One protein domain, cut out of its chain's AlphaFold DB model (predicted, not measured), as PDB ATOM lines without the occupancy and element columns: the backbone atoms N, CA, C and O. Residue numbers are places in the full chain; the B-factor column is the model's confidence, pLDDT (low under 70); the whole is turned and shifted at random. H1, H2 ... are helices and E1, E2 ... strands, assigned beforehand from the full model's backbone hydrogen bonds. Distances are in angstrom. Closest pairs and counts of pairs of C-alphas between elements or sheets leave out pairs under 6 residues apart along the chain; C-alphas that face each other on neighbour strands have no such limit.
ATOM      1  N   GLN A   2     -71.137  25.839  11.908       52.22
ATOM      2  CA  GLN A   2     -69.849  25.124  12.046       52.22
ATOM      3  C   GLN A   2     -69.977  23.585  12.101       52.22
ATOM      4  O   GLN A   2     -69.124  22.880  11.581       52.22
ATOM      5  N   SER A   3     -71.050  23.055  12.705       60.41
ATOM      6  CA  SER A   3     -71.270  21.611  12.877       60.41
ATOM      7  C   SER A   3     -71.656  20.859  11.600       60.41
ATOM      8  O   SER A   3     -71.381  19.669  11.513       60.41
ATOM      9  N   LEU A   4     -72.265  21.531  10.613       64.75
ATOM     10  CA  LEU A   4     -72.685  20.892   9.359       64.75
ATOM     11  C   LEU A   4     -71.469  20.509   8.512       64.75
ATOM     12  O   LEU A   4     -71.436  19.420   7.964       64.75
ATOM     13  N   ILE A   5     -70.439  21.355   8.492       67.88
ATOM     14  CA  ILE A   5     -69.201  21.112   7.734       67.88
ATOM     15  C   ILE A   5     -68.126  20.463   8.619       67.88
ATOM     16  O   ILE A   5     -67.391  19.581   8.182       67.88
ATOM     17  N   GLY A   6     -68.051  20.864   9.890       78.19
ATOM     18  CA  GLY A   6     -67.048  20.372  10.830       78.19
ATOM     19  C   GLY A   6     -67.287  18.939  11.306       78.19
ATOM     20  O   GLY A   6     -66.319  18.230  11.545       78.19
ATOM     21  N   GLY A   7     -68.543  18.488  11.405       87.00
ATOM     22  CA  GLY A   7     -68.876  17.136  11.871       87.00
ATOM     23  C   GLY A   7     -68.287  16.031  10.984       87.00
ATOM     24  O   GLY A   7     -67.527  15.205  11.489       87.00
ATOM     25  N   PRO A   8     -68.560  16.032   9.666       87.44
ATOM     26  CA  PRO A   8     -67.984  15.051   8.745       87.44
ATOM     27  C   PRO A   8     -66.450  15.115   8.659       87.44
ATOM     28  O   PRO A   8     -65.797  14.072   8.640       87.44
ATOM     29  N   LEU A   9     -65.851  16.313   8.682       87.56
ATOM     30  CA  LEU A   9     -64.388  16.469   8.677       87.56
ATOM     31  C   LEU A   9     -63.740  15.935   9.962       87.56
ATOM     32  O   LEU A   9     -62.714  15.257   9.911       87.56
ATOM     33  N   GLN A  10     -64.352  16.198  11.115       89.75
ATOM     34  CA  GLN A  10     -63.892  15.669  12.395       89.75
ATOM     35  C   GLN A  10     -64.041  14.143  12.456       89.75
ATOM     36  O   GLN A  10     -63.144  13.466  12.958       89.75
ATOM     37  N   ALA A  11     -65.128  13.593  11.910       87.88
ATOM     38  CA  ALA A  11     -65.329  12.149  11.813       87.88
ATOM     39  C   ALA A  11     -64.272  11.486  10.917       87.88
ATOM     40  O   ALA A  11     -63.708  10.460  11.295       87.88
ATOM     41  N   ALA A  12     -63.938  12.096   9.776       90.25
ATOM     42  CA  ALA A  12     -62.865  11.612   8.913       90.25
ATOM     43  C   ALA A  12     -61.501  11.629   9.624       90.25
ATOM     44  O   ALA A  12     -60.770  10.640   9.573       90.25
ATOM     45  N   ALA A  13     -61.179  12.701  10.353       90.50
ATOM     46  CA  ALA A  13     -59.939  12.779  11.128       90.50
ATOM     47  C   ALA A  13     -59.863  11.693  12.220       90.50
ATOM     48  O   ALA A  13     -58.835  11.030  12.370       90.50
ATOM     49  N   GLN A  14     -60.963  11.458  12.943       92.50
ATOM     50  CA  GLN A  14     -61.043  10.386  13.940       92.50
ATOM     51  C   GLN A  14     -60.918   8.994  13.310       92.50
ATOM     52  O   GLN A  14     -60.231   8.134  13.859       92.50
ATOM     53  N   ALA A  15     -61.533   8.771  12.148       91.69
ATOM     54  CA  ALA A  15     -61.410   7.517  11.413       91.69
ATOM     55  C   ALA A  15     -59.969   7.279  10.935       91.69
ATOM     56  O   ALA A  15     -59.452   6.172  11.041       91.69
ATOM     57  N   GLN A  16     -59.264   8.312  10.472       92.50
ATOM     58  CA  GLN A  16     -57.856   8.166  10.102       92.50
ATOM     59  C   GLN A  16     -56.979   7.824  11.315       92.50
ATOM     60  O   GLN A  16     -56.073   6.994  11.216       92.50
ATOM     61  N   GLN A  17     -57.274   8.414  12.475       93.19
ATOM     62  CA  GLN A  17     -56.587   8.082  13.718       93.19
ATOM     63  C   GLN A  17     -56.851   6.634  14.151       93.19
ATOM     64  O   GLN A  17     -55.914   5.942  14.551       93.19
ATOM     65  N   SER A  18     -58.093   6.148  14.056       93.31
ATOM     66  CA  SER A  18     -58.408   4.759  14.408       93.31
ATOM     67  C   SER A  18     -57.721   3.766  13.469       93.31
ATOM     68  O   SER A  18     -57.157   2.785  13.951       93.31
ATOM     69  N   LEU A  19     -57.648   4.061  12.166       93.25
ATOM     70  CA  LEU A  19     -56.903   3.249  11.196       93.25
ATOM     71  C   LEU A  19     -55.409   3.156  11.543       93.25
ATOM     72  O   LEU A  19     -54.845   2.059  11.530       93.25
ATOM     73  N   ALA A  20     -54.778   4.272  11.919       92.06
ATOM     74  CA  ALA A  20     -53.375   4.279  12.341       92.06
ATOM     75  C   ALA A  20     -53.145   3.443  13.617       92.06
ATOM     76  O   ALA A  20     -52.144   2.725  13.736       92.06
ATOM     77  N   MET A  21     -54.091   3.484  14.560       92.31
ATOM     78  CA  MET A  21     -54.033   2.677  15.783       92.31
ATOM     79  C   MET A  21     -54.195   1.186  15.484       92.31
ATOM     80  O   MET A  21     -53.411   0.386  15.992       92.31
ATOM     81  N   THR A  22     -55.138   0.802  14.622       92.44
ATOM     82  CA  THR A  22     -55.312  -0.594  14.192       92.44
ATOM     83  C   THR A  22     -54.078  -1.115  13.462       92.44
ATOM     84  O   THR A  22     -53.635  -2.229  13.737       92.44
ATOM     85  N   GLN A  23     -53.461  -0.308  12.592       92.38
ATOM     86  CA  GLN A  23     -52.214  -0.692  11.927       92.38
ATOM     87  C   GLN A  23     -51.089  -0.928  12.947       92.38
ATOM     88  O   GLN A  23     -50.378  -1.930  12.869       92.38
ATOM     89  N   THR A  24     -50.963  -0.056  13.948       90.88
ATOM     90  CA  THR A  24     -49.969  -0.218  15.019       90.88
ATOM     91  C   THR A  24     -50.238  -1.471  15.854       90.88
ATOM     92  O   THR A  24     -49.313  -2.224  16.150       90.88
ATOM     93  N   GLN A  25     -51.499  -1.738  16.199       90.81
ATOM     94  CA  GLN A  25     -51.898  -2.944  16.931       90.81
ATOM     95  C   GLN A  25     -51.576  -4.214  16.146       90.81
ATOM     96  O   GLN A  25     -50.962  -5.120  16.702       90.81
ATOM     97  N   ALA A  26     -51.893  -4.250  14.850       89.94
ATOM     98  CA  ALA A  26     -51.573  -5.383  13.992       89.94
ATOM     99  C   ALA A  26     -50.060  -5.650  13.953       89.94
ATOM    100  O   ALA A  26     -49.636  -6.797  14.100       89.94
ATOM    101  N   ILE A  27     -49.234  -4.604  13.835       91.25
ATOM    102  CA  ILE A  27     -47.768  -4.725  13.885       91.25
ATOM    103  C   ILE A  27     -47.304  -5.271  15.246       91.25
ATOM    104  O   ILE A  27     -46.450  -6.156  15.292       91.25
ATOM    105  N   LEU A  28     -47.861  -4.771  16.352       90.00
ATOM    106  CA  LEU A  28     -47.496  -5.200  17.707       90.00
ATOM    107  C   LEU A  28     -47.931  -6.638  18.024       90.00
ATOM    108  O   LEU A  28     -47.234  -7.323  18.764       90.00
ATOM    109  N   GLU A  29     -49.062  -7.095  17.492       88.00
ATOM    110  CA  GLU A  29     -49.572  -8.454  17.716       88.00
ATOM    111  C   GLU A  29     -48.859  -9.508  16.877       88.00
ATOM    112  O   GLU A  29     -48.640 -10.623  17.346       88.00
ATOM    113  N   THR A  30     -48.472  -9.162  15.653       87.81
ATOM    114  CA  THR A  30     -47.863 -10.114  14.713       87.81
ATOM    115  C   THR A  30     -46.335 -10.104  14.764       87.81
ATOM    116  O   THR A  30     -45.698 -11.142  14.592       87.81
ATOM    117  N   GLY A  31     -45.729  -8.940  15.010       85.75
ATOM    118  CA  GLY A  31     -44.281  -8.744  14.951       85.75
ATOM    119  C   GLY A  31     -43.558  -8.842  16.294       85.75
ATOM    120  O   GLY A  31     -42.327  -8.931  16.310       85.75
ATOM    121  N   PHE A  32     -44.283  -8.821  17.417       91.00
ATOM    122  CA  PHE A  32     -43.683  -8.728  18.746       91.00
ATOM    123  C   PHE A  32     -44.315  -9.678  19.762       91.00
ATOM    124  O   PHE A  32     -45.513  -9.934  19.778       91.00
ATOM    125  N   ILE A  33     -43.478 -10.150  20.681       87.69
ATOM    126  CA  ILE A  33     -43.880 -10.875  21.879       87.69
ATOM    127  C   ILE A  33     -44.029  -9.857  23.013       87.69
ATOM    128  O   ILE A  33     -43.108  -9.076  23.284       87.69
ATOM    129  N   ARG A  34     -45.181  -9.878  23.687       87.88
ATOM    130  CA  ARG A  34     -45.461  -9.047  24.865       87.88
ATOM    131  C   ARG A  34     -44.705  -9.601  26.071       87.88
ATOM    132  O   ARG A  34     -44.880 -10.762  26.434       87.88
ATOM    133  N   LEU A  35     -43.874  -8.771  26.690       85.81
ATOM    134  CA  LEU A  35     -43.215  -9.089  27.952       85.81
ATOM    135  C   LEU A  35     -44.121  -8.622  29.088       85.81
ATOM    136  O   LEU A  35     -44.511  -7.454  29.150       85.81
ATOM    137  N   VAL A  36     -44.483  -9.558  29.957       86.50
ATOM    138  CA  VAL A  36     -45.371  -9.323  31.093       86.50
ATOM    139  C   VAL A  36     -44.603  -9.669  32.363       86.50
ATOM    140  O   VAL A  36     -43.959 -10.716  32.429       86.50
ATOM    141  N   ASP A  37     -44.630  -8.776  33.352       84.44
ATOM    142  CA  ASP A  37     -44.027  -9.037  34.662       84.44
ATOM    143  C   ASP A  37     -44.838 -10.069  35.462       84.44
ATOM    144  O   ASP A  37     -45.991 -10.365  35.134       84.44
ATOM    145  N   ARG A  38     -44.294 -10.539  36.589       81.56
ATOM    146  CA  ARG A  38     -44.995 -11.435  37.535       81.56
ATOM    147  C   ARG A  38     -46.343 -10.885  38.017       81.56
ATOM    148  O   ARG A  38     -47.222 -11.659  38.370       81.56
ATOM    149  N   ASN A  39     -46.519  -9.564  37.973       81.31
ATOM    150  CA  ASN A  39     -47.742  -8.869  38.380       81.31
ATOM    151  C   ASN A  39     -48.735  -8.638  37.221       81.31
ATOM    152  O   ASN A  39     -49.669  -7.854  37.368       81.31
ATOM    153  N   GLY A  40     -48.519  -9.243  36.047       81.44
ATOM    154  CA  GLY A  40     -49.420  -9.097  34.896       81.44
ATOM    155  C   GLY A  40     -49.293  -7.763  34.147       81.44
ATOM    156  O   GLY A  40     -50.055  -7.500  33.218       81.44
ATOM    157  N   LYS A  41     -48.336  -6.904  34.523       83.81
ATOM    158  CA  LYS A  41     -48.124  -5.591  33.899       83.81
ATOM    159  C   LYS A  41     -47.221  -5.724  32.670       83.81
ATOM    160  O   LYS A  41     -46.173  -6.360  32.744       83.81
ATOM    161  N   LEU A  42     -47.617  -5.110  31.554       81.94
ATOM    162  CA  LEU A  42     -46.804  -5.013  30.335       81.94
ATOM    163  C   LEU A  42     -45.510  -4.239  30.633       81.94
ATOM    164  O   LEU A  42     -45.566  -3.057  30.977       81.94
ATOM    165  N   THR A  43     -44.361  -4.904  30.512       82.81
ATOM    166  CA  THR A  43     -43.026  -4.327  30.759       82.81
ATOM    167  C   THR A  43     -42.286  -3.978  29.476       82.81
ATOM    168  O   THR A  43     -41.390  -3.139  29.500       82.81
ATOM    169  N   GLY A  44     -42.672  -4.567  28.343       86.00
ATOM    170  CA  GLY A  44     -42.096  -4.221  27.049       86.00
ATOM    171  C   GLY A  44     -42.512  -5.149  25.913       86.00
ATOM    172  O   GLY A  44     -43.343  -6.043  26.078       86.00
ATOM    173  N   TYR A  45     -41.895  -4.934  24.755       86.50
ATOM    174  CA  TYR A  45     -42.086  -5.727  23.545       86.50
ATOM    175  C   TYR A  45     -40.734  -6.251  23.065       86.50
ATOM    176  O   TYR A  45     -39.762  -5.496  23.002       86.50
ATOM    177  N   LYS A  46     -40.665  -7.536  22.711       88.62
ATOM    178  CA  LYS A  46     -39.483  -8.146  22.087       88.62
ATOM    179  C   LYS A  46     -39.826  -8.563  20.657       88.62
ATOM    180  O   LYS A  46     -40.861  -9.200  20.478       88.62
ATOM    181  N   PRO A  47     -39.004  -8.240  19.645       87.19
ATOM    182  CA  PRO A  47     -39.292  -8.643  18.273       87.19
ATOM    183  C   PRO A  47     -39.321 -10.169  18.157       87.19
ATOM    184  O   PRO A  47     -38.443 -10.858  18.690       87.19
ATOM    185  N   LEU A  48     -40.328 -10.687  17.458       86.19
ATOM    186  CA  LEU A  48     -40.418 -12.097  17.106       86.19
ATOM    187  C   LEU A  48     -39.365 -12.395  16.032       86.19
ATOM    188  O   LEU A  48     -39.325 -11.721  15.004       86.19
ATOM    189  N   THR A  49     -38.497 -13.378  16.264       89.12
ATOM    190  CA  THR A  49     -37.423 -13.752  15.334       89.12
ATOM    191  C   THR A  49     -37.637 -15.159  14.783       89.12
ATOM    192  O   THR A  49     -37.899 -16.092  15.537       89.12
ATOM    193  N   ALA A  50     -37.507 -15.314  13.466       84.38
ATOM    194  CA  ALA A  50     -37.475 -16.601  12.786       84.38
ATOM    195  C   ALA A  50     -36.021 -17.023  12.545       84.38
ATOM    196  O   ALA A  50     -35.182 -16.208  12.148       84.38
ATOM    197  N   ALA A  51     -35.726 -18.298  12.795       84.88
ATOM    198  CA  ALA A  51     -34.468 -18.921  12.410       84.88
ATOM    199  C   ALA A  51     -34.674 -19.640  11.074       84.88
ATOM    200  O   ALA A  51     -35.505 -20.540  10.981       84.88
ATOM    201  N   ILE A  52     -33.943 -19.223  10.043       81.94
ATOM    202  CA  ILE A  52     -33.940 -19.873   8.734       81.94
ATOM    203  C   ILE A  52     -32.634 -20.648   8.615       81.94
ATOM    204  O   ILE A  52     -31.553 -20.069   8.728       81.94
ATOM    205  N   GLU A  53     -32.739 -21.952   8.387       84.38
ATOM    206  CA  GLU A  53     -31.596 -22.817   8.115       84.38
ATOM    207  C   GLU A  53     -31.437 -22.993   6.607       84.38
ATOM    208  O   GLU A  53     -32.321 -23.502   5.917       84.38
ATOM    209  N   LEU A  54     -30.302 -22.540   6.082       77.25
ATOM    210  CA  LEU A  54     -29.957 -22.670   4.676       77.25
ATOM    211  C   LEU A  54     -29.043 -23.883   4.505       77.25
ATOM    212  O   LEU A  54     -27.892 -23.879   4.950       77.25
ATOM    213  N   ALA A  55     -29.557 -24.915   3.837       73.38
ATOM    214  CA  ALA A  55     -28.776 -26.075   3.430       73.38
ATOM    215  C   ALA A  55     -28.265 -25.889   1.993       73.38
ATOM    216  O   ALA A  55     -29.035 -25.762   1.041       73.38
ATOM    217  N   LEU A  68     -26.041 -22.745   7.330       80.25
ATOM    218  CA  LEU A  68     -26.065 -21.349   7.772       80.25
ATOM    219  C   LEU A  68     -27.415 -21.061   8.432       80.25
ATOM    220  O   LEU A  68     -28.446 -21.092   7.763       80.25
ATOM    221  N   THR A  69     -27.404 -20.752   9.729       83.81
ATOM    222  CA  THR A  69     -28.607 -20.354  10.474       83.81
ATOM    223  C   THR A  69     -28.694 -18.831  10.550       83.81
ATOM    224  O   THR A  69     -27.903 -18.186  11.241       83.81
ATOM    225  N   LEU A  70     -29.674 -18.241   9.866       85.12
ATOM    226  CA  LEU A  70     -29.957 -16.805   9.903       85.12
ATOM    227  C   LEU A  70     -31.098 -16.523  10.883       85.12
ATOM    228  O   LEU A  70     -32.168 -17.115  10.771       85.12
ATOM    229  N   LYS A  71     -30.892 -15.602  11.829       87.38
ATOM    230  CA  LYS A  71     -31.940 -15.132  12.752       87.38
ATOM    231  C   LYS A  71     -32.432 -13.763  12.298       87.38
ATOM    232  O   LYS A  71     -31.709 -12.780  12.432       87.38
ATOM    233  N   LEU A  72     -33.651 -13.708  11.772       89.75
ATOM    234  CA  LEU A  72     -34.252 -12.501  11.200       89.75
ATOM    235  C   LEU A  72     -35.548 -12.155  11.947       89.75
ATOM    236  O   LEU A  72     -36.300 -13.065  12.297       89.75
ATOM    237  N   PRO A  73     -35.851 -10.873  12.211       91.12
ATOM    238  CA  PRO A  73     -37.155 -10.486  12.740       91.12
ATOM    239  C   PRO A  73     -38.271 -10.837  11.748       91.12
ATOM    240  O   PRO A  73     -38.186 -10.478  10.575       91.12
ATOM    241  N   VAL A  74     -39.340 -11.480  12.216       88.38
ATOM    242  CA  VAL A  74     -40.490 -11.908  11.391       88.38
ATOM    243  C   VAL A  74     -41.144 -10.729  10.674       88.38
ATOM    244  O   VAL A  74     -41.579 -10.858   9.536       88.38
ATOM    245  N   LEU A  75     -41.115  -9.552  11.300       88.81
ATOM    246  CA  LEU A  75     -41.599  -8.294  10.733       88.81
ATOM    247  C   LEU A  75     -40.973  -7.960   9.366       88.81
ATOM    248  O   LEU A  75     -41.617  -7.318   8.546       88.81
ATOM    249  N   THR A  76     -39.747  -8.421   9.092       85.88
ATOM    250  CA  THR A  76     -39.066  -8.202   7.800       85.88
ATOM    251  C   THR A  76     -39.571  -9.104   6.674       85.88
ATOM    252  O   THR A  76     -39.345  -8.809   5.506       85.88
ATOM    253  N   LEU A  77     -40.259 -10.195   7.016       86.38
ATOM    254  CA  LEU A  77     -40.785 -11.188   6.075       86.38
ATOM    255  C   LEU A  77     -42.297 -11.042   5.862       86.38
ATOM    256  O   LEU A  77     -42.877 -11.731   5.027       86.38
TER     257      LEU A  77
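What this domain is: This is residues 2 to 55 and 68 to 77 of the 159 residues of the protein "Protein of uncharacterized function (DUF2589)" of Chromobacterium violaceum (UniProt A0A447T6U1). A long helix, H1, sticks out with residues 2 to 26 from two small two-stranded antiparallel ribbons, E1 with E2 and E3 with E4. E2 runs on into E3, near the last residues of H1. The 64 printed residues hold one named helix, then four named strands, class mixed. The whole is extended, radius of gyration of the C-alphas 19.3 A, and flat, spanning 65 by 37 by 9 A.

How they stand to each other: H1, residues 2 to 31, has 24 of 26 O i to N i+4 pairs within hydrogen-bond range. E1, residues 32 to 36, and E2, residues 42 to 47, form an antiparallel hairpin; N 33 and O 46 are 2.8 A apart. The closest C-alphas of H1 and E2, Gly 31 and Pro 47, are 6.0 A apart. E2 runs on at 21 degrees into E3, residues 49 to 54, antiparallel to E4, residues 68 to 73; N 50 and O 72 are 2.8 A apart. H1 and E3 are apart.

Where its parts are: H1 runs 42.5 A from C-alpha 2 at (-69.849, 25.124, 12.046). E1 measures 12.5 A, E2 14.7 A, E3 15.8 A and E4 16.3 A, ending at C-alpha 73, (-37.155, -10.486, 12.740).

The domain as a whole: The farthest C-alphas, Gln 2 and Ala 55, are 66.2 A apart. Residues 56 to 67 are cut out, C-alphas 55 and 68 being 7.0 A apart. Residues 2 to 5 have pLDDT under 70.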